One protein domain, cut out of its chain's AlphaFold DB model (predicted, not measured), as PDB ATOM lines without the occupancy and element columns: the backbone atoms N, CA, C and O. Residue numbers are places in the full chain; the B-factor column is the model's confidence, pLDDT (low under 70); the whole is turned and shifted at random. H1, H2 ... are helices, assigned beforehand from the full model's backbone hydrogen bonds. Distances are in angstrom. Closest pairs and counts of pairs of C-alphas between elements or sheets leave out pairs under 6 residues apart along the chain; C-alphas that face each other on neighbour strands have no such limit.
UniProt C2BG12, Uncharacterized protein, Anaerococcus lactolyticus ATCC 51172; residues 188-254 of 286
ATOM      1  N   ALA A 188     219.229 134.269 173.388       89.12
ATOM      2  CA  ALA A 188     217.898 133.981 172.852       89.12
ATOM      3  C   ALA A 188     216.839 135.035 173.237       89.12
ATOM      4  O   ALA A 188     215.899 135.285 172.479       89.12
ATOM      5  N   ASN A 189     216.964 135.663 174.411       89.50
ATOM      6  CA  ASN A 189     216.084 136.763 174.810       89.50
ATOM      7  C   ASN A 189     216.382 138.048 174.027       89.50
ATOM      8  O   ASN A 189     215.442 138.747 173.648       89.50
ATOM      9  N   TYR A 190     217.656 138.346 173.754       91.25
ATOM     10  CA  TYR A 190     218.039 139.473 172.900       91.25
ATOM     11  C   TYR A 190     217.527 139.295 171.469       91.25
ATOM     12  O   TYR A 190     216.954 140.233 170.919       91.25
ATOM     13  N   ASP A 191     217.628 138.086 170.912       93.56
ATOM     14  CA  ASP A 191     217.113 137.777 169.575       93.56
ATOM     15  C   ASP A 191     215.599 138.012 169.489       93.56
ATOM     16  O   ASP A 191     215.112 138.666 168.566       93.56
ATOM     17  N   LYS A 192     214.838 137.556 170.494       93.31
ATOM     18  CA  LYS A 192     213.389 137.811 170.571       93.31
ATOM     19  C   LYS A 192     213.061 139.299 170.664       93.31
ATOM     20  O   LYS A 192     212.131 139.755 170.004       93.31
ATOM     21  N   ALA A 193     213.802 140.050 171.477       92.25
ATOM     22  CA  ALA A 193     213.599 141.490 171.608       92.25
ATOM     23  C   ALA A 193     213.893 142.225 170.288       92.25
ATOM     24  O   ALA A 193     213.151 143.131 169.912       92.25
ATOM     25  N   LEU A 194     214.932 141.805 169.562       94.50
ATOM     26  CA  LEU A 194     215.295 142.371 168.264       94.50
ATOM     27  C   LEU A 194     214.229 142.092 167.195       94.50
ATOM     28  O   LEU A 194     213.870 142.995 166.437       94.50
ATOM     29  N   ILE A 195     213.688 140.869 167.166       93.81
ATOM     30  CA  ILE A 195     212.577 140.501 166.276       93.81
ATOM     31  C   ILE A 195     211.358 141.375 166.580       93.81
ATOM     32  O   ILE A 195     210.840 142.021 165.675       93.81
ATOM     33  N   GLY A 196     210.962 141.482 167.852       92.69
ATOM     34  CA  GLY A 196     209.807 142.296 168.243       92.69
ATOM     35  C   GLY A 196     209.965 143.784 167.903       92.69
ATOM     36  O   GLY A 196     209.004 144.434 167.495       92.69
ATOM     37  N   LEU A 197     211.178 144.340 168.018       92.81
ATOM     38  CA  LEU A 197     211.445 145.720 167.603       92.81
ATOM     39  C   LEU A 197     211.323 145.895 166.085       92.81
ATOM     40  O   LEU A 197     210.766 146.894 165.630       92.81
ATOM     41  N   THR A 198     211.827 144.929 165.318       92.19
ATOM     42  CA  THR A 198     211.719 144.924 163.853       92.19
ATOM     43  C   THR A 198     210.252 144.885 163.430       92.19
ATOM     44  O   THR A 198     209.809 145.761 162.693       92.19
ATOM     45  N   GLU A 199     209.469 143.962 163.999       91.19
ATOM     46  CA  GLU A 199     208.027 143.848 163.747       91.19
ATOM     47  C   GLU A 199     207.275 145.144 164.083       91.19
ATOM     48  O   GLU A 199     206.391 145.559 163.338       91.19
ATOM     49  N   HIS A 200     207.634 145.820 165.179       88.06
ATOM     50  CA  HIS A 200     207.017 147.092 165.547       88.06
ATOM     51  C   HIS A 200     207.338 148.217 164.553       88.06
ATOM     52  O   HIS A 200     206.433 148.961 164.190       88.06
ATOM     53  N   ILE A 201     208.596 148.363 164.118       85.88
ATOM     54  CA  ILE A 201     209.007 149.421 163.172       85.88
ATOM     55  C   ILE A 201     208.358 149.219 161.798       85.88
ATOM     56  O   ILE A 201     208.017 150.193 161.128       85.88
ATOM     57  N   GLU A 202     208.171 147.968 161.384       85.56
ATOM     58  CA  GLU A 202     207.543 147.618 160.108       85.56
ATOM     59  C   GLU A 202     206.004 147.638 160.162       85.56
ATOM     60  O   GLU A 202     205.346 147.536 159.125       85.56
ATOM     61  N   ASN A 203     205.407 147.804 161.347       87.19
ATOM     62  CA  ASN A 203     203.959 147.825 161.510       87.19
ATOM     63  C   ASN A 203     203.337 149.138 160.992       87.19
ATOM     64  O   ASN A 203     203.364 150.177 161.658       87.19
ATOM     65  N   LEU A 204     202.707 149.053 159.817       84.06
ATOM     66  CA  LEU A 204     202.035 150.165 159.133       84.06
ATOM     67  C   LEU A 204     200.706 150.603 159.769       84.06
ATOM     68  O   LEU A 204     200.190 151.661 159.410       84.06
ATOM     69  N   ASP A 205     200.150 149.828 160.706       85.88
ATOM     70  CA  ASP A 205     198.952 150.226 161.458       85.88
ATOM     71  C   ASP A 205     199.290 151.233 162.570       85.88
ATOM     72  O   ASP A 205     198.411 151.945 163.059       85.88
ATOM     73  N   ILE A 206     200.562 151.295 162.976       82.62
ATOM     74  CA  ILE A 206     201.054 152.152 164.065       82.62
ATOM     75  C   ILE A 206     201.966 153.257 163.521       82.62
ATOM     76  O   ILE A 206     201.911 154.392 164.000       82.62
ATOM     77  N   HIS A 207     202.795 152.952 162.515       86.06
ATOM     78  CA  HIS A 207     203.734 153.907 161.925       86.06
ATOM     79  C   HIS A 207     203.278 154.418 160.569       86.06
ATOM     80  O   HIS A 207     202.745 153.702 159.728       86.06
ATOM     81  N   VAL A 208     203.572 155.690 160.338       85.38
ATOM     82  CA  VAL A 208     203.289 156.384 159.083       85.38
ATOM     83  C   VAL A 208     204.438 156.197 158.097       85.38
ATOM     84  O   VAL A 208     205.610 156.385 158.444       85.38
ATOM     85  N   THR A 209     204.119 155.857 156.849       85.88
ATOM     86  CA  THR A 209     205.132 155.650 155.809       85.88
ATOM     87  C   THR A 209     205.722 156.970 155.328       85.88
ATOM     88  O   THR A 209     205.148 158.051 155.493       85.88
ATOM     89  N   LYS A 210     206.889 156.885 154.683       86.00
ATOM     90  CA  LYS A 210     207.493 158.036 154.008       86.00
ATOM     91  C   LYS A 210     206.559 158.620 152.942       86.00
ATOM     92  O   LYS A 210     206.323 159.820 152.957       86.00
ATOM     93  N   ASP A 211     205.966 157.776 152.103       87.62
ATOM     94  CA  ASP A 211     205.057 158.219 151.039       87.62
ATOM     95  C   ASP A 211     203.814 158.929 151.593       87.62
ATOM     96  O   ASP A 211     203.352 159.918 151.023       87.62
ATOM     97  N   GLN A 212     203.285 158.466 152.733       88.56
ATOM     98  CA  GLN A 212     202.181 159.140 153.421       88.56
ATOM     99  C   GLN A 212     202.592 160.534 153.909       88.56
ATOM    100  O   GLN A 212     201.863 161.496 153.666       88.56
ATOM    101  N   LYS A 213     203.774 160.666 154.531       87.31
ATOM    102  CA  LYS A 213     204.312 161.970 154.964       87.31
ATOM    103  C   LYS A 213     204.533 162.915 153.785       87.31
ATOM    104  O   LYS A 213     204.103 164.065 153.836       87.31
ATOM    105  N   ASP A 214     205.139 162.418 152.712       91.75
ATOM    106  CA  ASP A 214     205.385 163.194 151.495       91.75
ATOM    107  C   ASP A 214     204.051 163.636 150.856       91.75
ATOM    108  O   ASP A 214     203.913 164.766 150.378       91.75
ATOM    109  N   GLY A 215     203.024 162.781 150.901       93.81
ATOM    110  CA  GLY A 215     201.659 163.111 150.490       93.81
ATOM    111  C   GLY A 215     201.040 164.255 151.302       93.81
ATOM    112  O   GLY A 215     200.439 165.162 150.719       93.81
ATOM    113  N   TRP A 216     201.213 164.253 152.626       90.25
ATOM    114  CA  TRP A 216     200.727 165.322 153.504       90.25
ATOM    115  C   TRP A 216     201.431 166.656 153.252       90.25
ATOM    116  O   TRP A 216     200.753 167.677 153.134       90.25
ATOM    117  N   GLU A 217     202.754 166.656 153.080       91.19
ATOM    118  CA  GLU A 217     203.513 167.874 152.751       91.19
ATOM    119  C   GLU A 217     203.095 168.460 151.397       91.19
ATOM    120  O   GLU A 217     202.882 169.666 151.253       91.19
ATOM    121  N   ASN A 218     202.887 167.611 150.391       93.25
ATOM    122  CA  ASN A 218     202.383 168.057 149.094       93.25
ATOM    123  C   ASN A 218     200.974 168.661 149.196       93.25
ATOM    124  O   ASN A 218     200.691 169.693 148.575       93.25
ATOM    125  N   ALA A 219     200.087 168.046 149.985       91.81
ATOM    126  CA  ALA A 219     198.743 168.561 150.223       91.81
ATOM    127  C   ALA A 219     198.768 169.914 150.951       91.81
ATOM    128  O   ALA A 219     198.065 170.836 150.532       91.81
ATOM    129  N   LYS A 220     199.623 170.061 151.971       89.69
ATOM    130  CA  LYS A 220     199.844 171.318 152.699       89.69
ATOM    131  C   LYS A 220     200.316 172.433 151.767       89.69
ATOM    132  O   LYS A 220     199.658 173.465 151.670       89.69
ATOM    133  N   ASN A 221     201.369 172.189 150.986       91.81
ATOM    134  CA  ASN A 221     201.893 173.155 150.014       91.81
ATOM    135  C   ASN A 221     200.832 173.598 148.990       91.81
ATOM    136  O   ASN A 221     200.806 174.748 148.545       91.81
ATOM    137  N   LYS A 222     199.946 172.682 148.581       93.38
ATOM    138  CA  LYS A 222     198.828 173.006 147.688       93.38
ATOM    139  C   LYS A 222     197.771 173.866 148.388       93.38
ATOM    140  O   LYS A 222     197.255 174.793 147.765       93.38
ATOM    141  N   ALA A 223     197.451 173.575 149.647       87.62
ATOM    142  CA  ALA A 223     196.507 174.360 150.438       87.62
ATOM    143  C   ALA A 223     197.004 175.799 150.646       87.62
ATOM    144  O   ALA A 223     196.255 176.732 150.364       87.62
ATOM    145  N   GLU A 224     198.277 175.981 151.008       89.44
ATOM    146  CA  GLU A 224     198.903 177.302 151.181       89.44
ATOM    147  C   GLU A 224     198.842 178.138 149.891       89.44
ATOM    148  O   GLU A 224     198.475 179.313 149.909       89.44
ATOM    149  N   LYS A 225     199.126 177.526 148.732       90.62
ATOM    150  CA  LYS A 225     198.996 178.201 147.428       90.62
ATOM    151  C   LYS A 225     197.554 178.609 147.118       90.62
ATOM    152  O   LYS A 225     197.326 179.696 146.589       90.62
ATOM    153  N   ASN A 226     196.581 177.749 147.424       87.81
ATOM    154  CA  ASN A 226     195.165 178.054 147.205       87.81
ATOM    155  C   ASN A 226     194.691 179.205 148.100       87.81
ATOM    156  O   ASN A 226     193.978 180.087 147.629       87.81
ATOM    157  N   GLU A 227     195.105 179.214 149.366       87.69
ATOM    158  CA  GLU A 227     194.822 180.293 150.313       87.69
ATOM    159  C   GLU A 227     195.377 181.634 149.817       87.69
ATOM    160  O   GLU A 227     194.635 182.612 149.732       87.69
ATOM    161  N   GLN A 228     196.641 181.664 149.380       87.69
ATOM    162  CA  GLN A 228     197.249 182.852 148.767       87.69
ATOM    163  C   GLN A 228     196.464 183.331 147.535       87.69
ATOM    164  O   GLN A 228     196.231 184.530 147.369       87.69
ATOM    165  N   GLY A 229     196.011 182.399 146.689       89.31
ATOM    166  CA  GLY A 229     195.171 182.709 145.533       89.31
ATOM    167  C   GLY A 229     193.829 183.345 145.915       89.31
ATOM    168  O   GLY A 229     193.443 184.355 145.330       89.31
ATOM    169  N   LEU A 230     193.136 182.815 146.924       86.38
ATOM    170  CA  LEU A 230     191.855 183.351 147.400       86.38
ATOM    171  C   LEU A 230     192.003 184.731 148.060       86.38
ATOM    172  O   LEU A 230     191.199 185.624 147.786       86.38
ATOM    173  N   LEU A 231     193.060 184.936 148.852       85.75
ATOM    174  CA  LEU A 231     193.387 186.244 149.430       85.75
ATOM    175  C   LEU A 231     193.666 187.288 148.339       85.75
ATOM    176  O   LEU A 231     193.209 188.425 148.448       85.75
ATOM    177  N   SER A 232     194.342 186.901 147.249       86.38
ATOM    178  CA  SER A 232     194.586 187.792 146.102       86.38
ATOM    179  C   SER A 232     193.300 188.233 145.385       86.38
ATOM    180  O   SER A 232     193.276 189.290 144.755       86.38
ATOM    181  N   LEU A 233     192.218 187.459 145.521       90.44
ATOM    182  CA  LEU A 233     190.889 187.763 144.986       90.44
ATOM    183  C   LEU A 233     190.007 188.543 145.980       90.44
ATOM    184  O   LEU A 233     188.851 188.827 145.671       90.44
ATOM    185  N   GLY A 234     190.531 188.894 147.161       86.25
ATOM    186  CA  GLY A 234     189.818 189.665 148.185       86.25
ATOM    187  C   GLY A 234     188.775 188.870 148.978       86.25
ATOM    188  O   GLY A 234     187.883 189.469 149.575       86.25
ATOM    189  N   ILE A 235     188.853 187.536 148.973       86.69
ATOM    190  CA  ILE A 235     187.939 186.664 149.723       86.69
ATOM    191  C   ILE A 235     188.428 186.540 151.174       86.69
ATOM    192  O   ILE A 235     189.583 186.189 151.409       86.69
ATOM    193  N   ASP A 236     187.549 186.800 152.147       85.06
ATOM    194  CA  ASP A 236     187.841 186.636 153.579       85.06
ATOM    195  C   ASP A 236     187.811 185.153 153.989       85.06
ATOM    196  O   ASP A 236     186.828 184.446 153.762       85.06
ATOM    197  N   LEU A 237     188.899 184.688 154.608       83.00
ATOM    198  CA  LEU A 237     189.100 183.300 155.034       83.00
ATOM    199  C   LEU A 237     189.159 183.131 156.560       83.00
ATOM    200  O   LEU A 237     189.404 182.022 157.040       83.00
ATOM    201  N   SER A 238     188.895 184.192 157.327       83.69
ATOM    202  CA  SER A 238     189.091 184.226 158.784       83.69
ATOM    203  C   SER A 238     188.341 183.108 159.530       83.69
ATOM    204  O   SER A 238     188.886 182.489 160.447       83.69
ATOM    205  N   ASP A 239     187.106 182.788 159.121       84.50
ATOM    206  CA  ASP A 239     186.314 181.706 159.735       84.50
ATOM    207  C   ASP A 239     186.916 180.312 159.475       84.50
ATOM    208  O   ASP A 239     186.950 179.457 160.366       84.50
ATOM    209  N   ILE A 240     187.436 180.076 158.267       83.94
ATOM    210  CA  ILE A 240     188.037 178.792 157.882       83.94
ATOM    211  C   ILE A 240     189.373 178.600 158.602       83.94
ATOM    212  O   ILE A 240     189.598 177.539 159.185       83.94
ATOM    213  N   GLN A 241     190.214 179.635 158.654       84.38
ATOM    214  CA  GLN A 241     191.469 179.619 159.414       84.38
ATOM    215  C   GLN A 241     191.220 179.336 160.904       84.38
ATOM    216  O   GLN A 241     191.901 178.510 161.513       84.38
ATOM    217  N   GLY A 242     190.185 179.946 161.491       84.38
ATOM    218  CA  GLY A 242     189.793 179.690 162.878       84.38
ATOM    219  C   GLY A 242     189.270 178.268 163.132       84.38
ATOM    220  O   GLY A 242     189.395 177.746 164.242       84.38
ATOM    221  N   LYS A 243     188.669 177.609 162.135       86.31
ATOM    222  CA  LYS A 243     188.285 176.184 162.212       86.31
ATOM    223  C   LYS A 243     189.496 175.263 162.084       86.31
ATOM    224  O   LYS A 243     189.591 174.316 162.858       86.31
ATOM    225  N   LEU A 244     190.415 175.563 161.165       84.50
ATOM    226  CA  LEU A 244     191.639 174.788 160.967       84.50
ATOM    227  C   LEU A 244     192.508 174.798 162.226       84.50
ATOM    228  O   LEU A 244     192.856 173.735 162.722       84.50
ATOM    229  N   LYS A 245     192.733 175.974 162.819       83.25
ATOM    230  CA  LYS A 245     193.493 176.103 164.068       83.25
ATOM    231  C   LYS A 245     192.909 175.257 165.206       83.25
ATOM    232  O   LYS A 245     193.639 174.593 165.927       83.25
ATOM    233  N   ARG A 246     191.576 175.230 165.341       80.88
ATOM    234  CA  ARG A 246     190.897 174.385 166.342       80.88
ATOM    235  C   ARG A 246     191.114 172.895 166.097       80.88
ATOM    236  O   ARG A 246     191.214 172.135 167.054       80.88
ATOM    237  N   LEU A 247     191.137 172.480 164.834       81.56
ATOM    238  CA  LEU A 247     191.417 171.097 164.470       81.56
ATOM    239  C   LEU A 247     192.881 170.743 164.751       81.56
ATOM    240  O   LEU A 247     193.134 169.695 165.330       81.56
ATOM    241  N   GLU A 248     193.824 171.615 164.388       82.62
ATOM    242  CA  GLU A 248     195.252 171.438 164.677       82.62
ATOM    243  C   GLU A 248     195.500 171.299 166.180       82.62
ATOM    244  O   GLU A 248     196.156 170.351 166.607       82.62
ATOM    245  N   ASP A 249     194.896 172.174 166.987       79.88
ATOM    246  CA  ASP A 249     194.967 172.085 168.443       79.88
ATOM    247  C   ASP A 249     194.375 170.767 168.960       79.88
ATOM    248  O   ASP A 249     194.963 170.140 169.831       79.88
ATOM    249  N   GLY A 250     193.240 170.310 168.422       76.19
ATOM    250  CA  GLY A 250     192.596 169.070 168.869       76.19
ATOM    251  C   GLY A 250     193.311 167.781 168.451       76.19
ATOM    252  O   GLY A 250     193.111 166.751 169.087       76.19
ATOM    253  N   VAL A 251     194.106 167.819 167.379       79.25
ATOM    254  CA  VAL A 251     194.819 166.646 166.847       79.25
ATOM    255  C   VAL A 251     196.251 166.567 167.372       79.25
ATOM    256  O   VAL A 251     196.732 165.471 167.649       79.25
ATOM    257  N   PHE A 252     196.941 167.702 167.500       77.56
ATOM    258  CA  PHE A 252     198.378 167.733 167.789       77.56
ATOM    259  C   PHE A 252     198.727 168.229 169.194       77.56
ATOM    260  O   PHE A 252     199.866 168.041 169.618       77.56
ATOM    261  N   ASN A 253     197.777 168.816 169.928       74.69
ATOM    262  CA  ASN A 253     197.980 169.241 171.308       74.69
ATOM    263  C   ASN A 253     197.059 168.451 172.247       74.69
ATOM    264  O   ASN A 253     195.878 168.249 171.975       74.69
ATOM    265  N   ASP A 254     197.594 168.013 173.386       60.97
ATOM    266  CA  ASP A 254     196.799 167.354 174.420       60.97
ATOM    267  C   ASP A 254     195.954 168.413 175.150       60.97
ATOM    268  O   ASP A 254     196.425 169.095 176.067       60.97
TER     269      ASP A 254
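What this domain is: This is residues 188 to 254 of the 286 residues of an uncharacterized protein of Anaerococcus lactolyticus ATCC 51172 (UniProt C2BG12). Three separate helices are strung out as a hook: H1 and H2 follow one another along the longest axis, and after H2 the chain turns and H3 folds back beside H2 across a gap. The printed part has 67 residues with three named helices, H1, H2, H3 in order, and no named strand; its class is all helix. It is extended, a rod with a radius of gyration of the C-alphas of 19.8 A and spans of 67 by 26 by 13 A.

Where its parts are: H1, residues 188 to 202, begins at C-alpha 188 (217.898, 133.981, 172.852) and is 21.3 A long. H2, residues 210 to 232, is the longest at 33.4 A. H3, residues 238 to 252, is 21.0 A long and ends at C-alpha 252 (198.378, 167.733, 167.789).

How they stand to each other: H1 and H2 are apart, and so are H2 and H3, and H1 and H3. Every O i to N i+4 pair is within hydrogen-bond range in H1 and H2; in H3 10 of 11 are.

The domain as a whole: The C-alphas of Ala 188 and Gly 234, the two farthest apart, are 67.1 A apart. The printed part has no cut. The link H1 to H2 is short and H2 to H3 is tight. Residue 254 is under 70 in pLDDT.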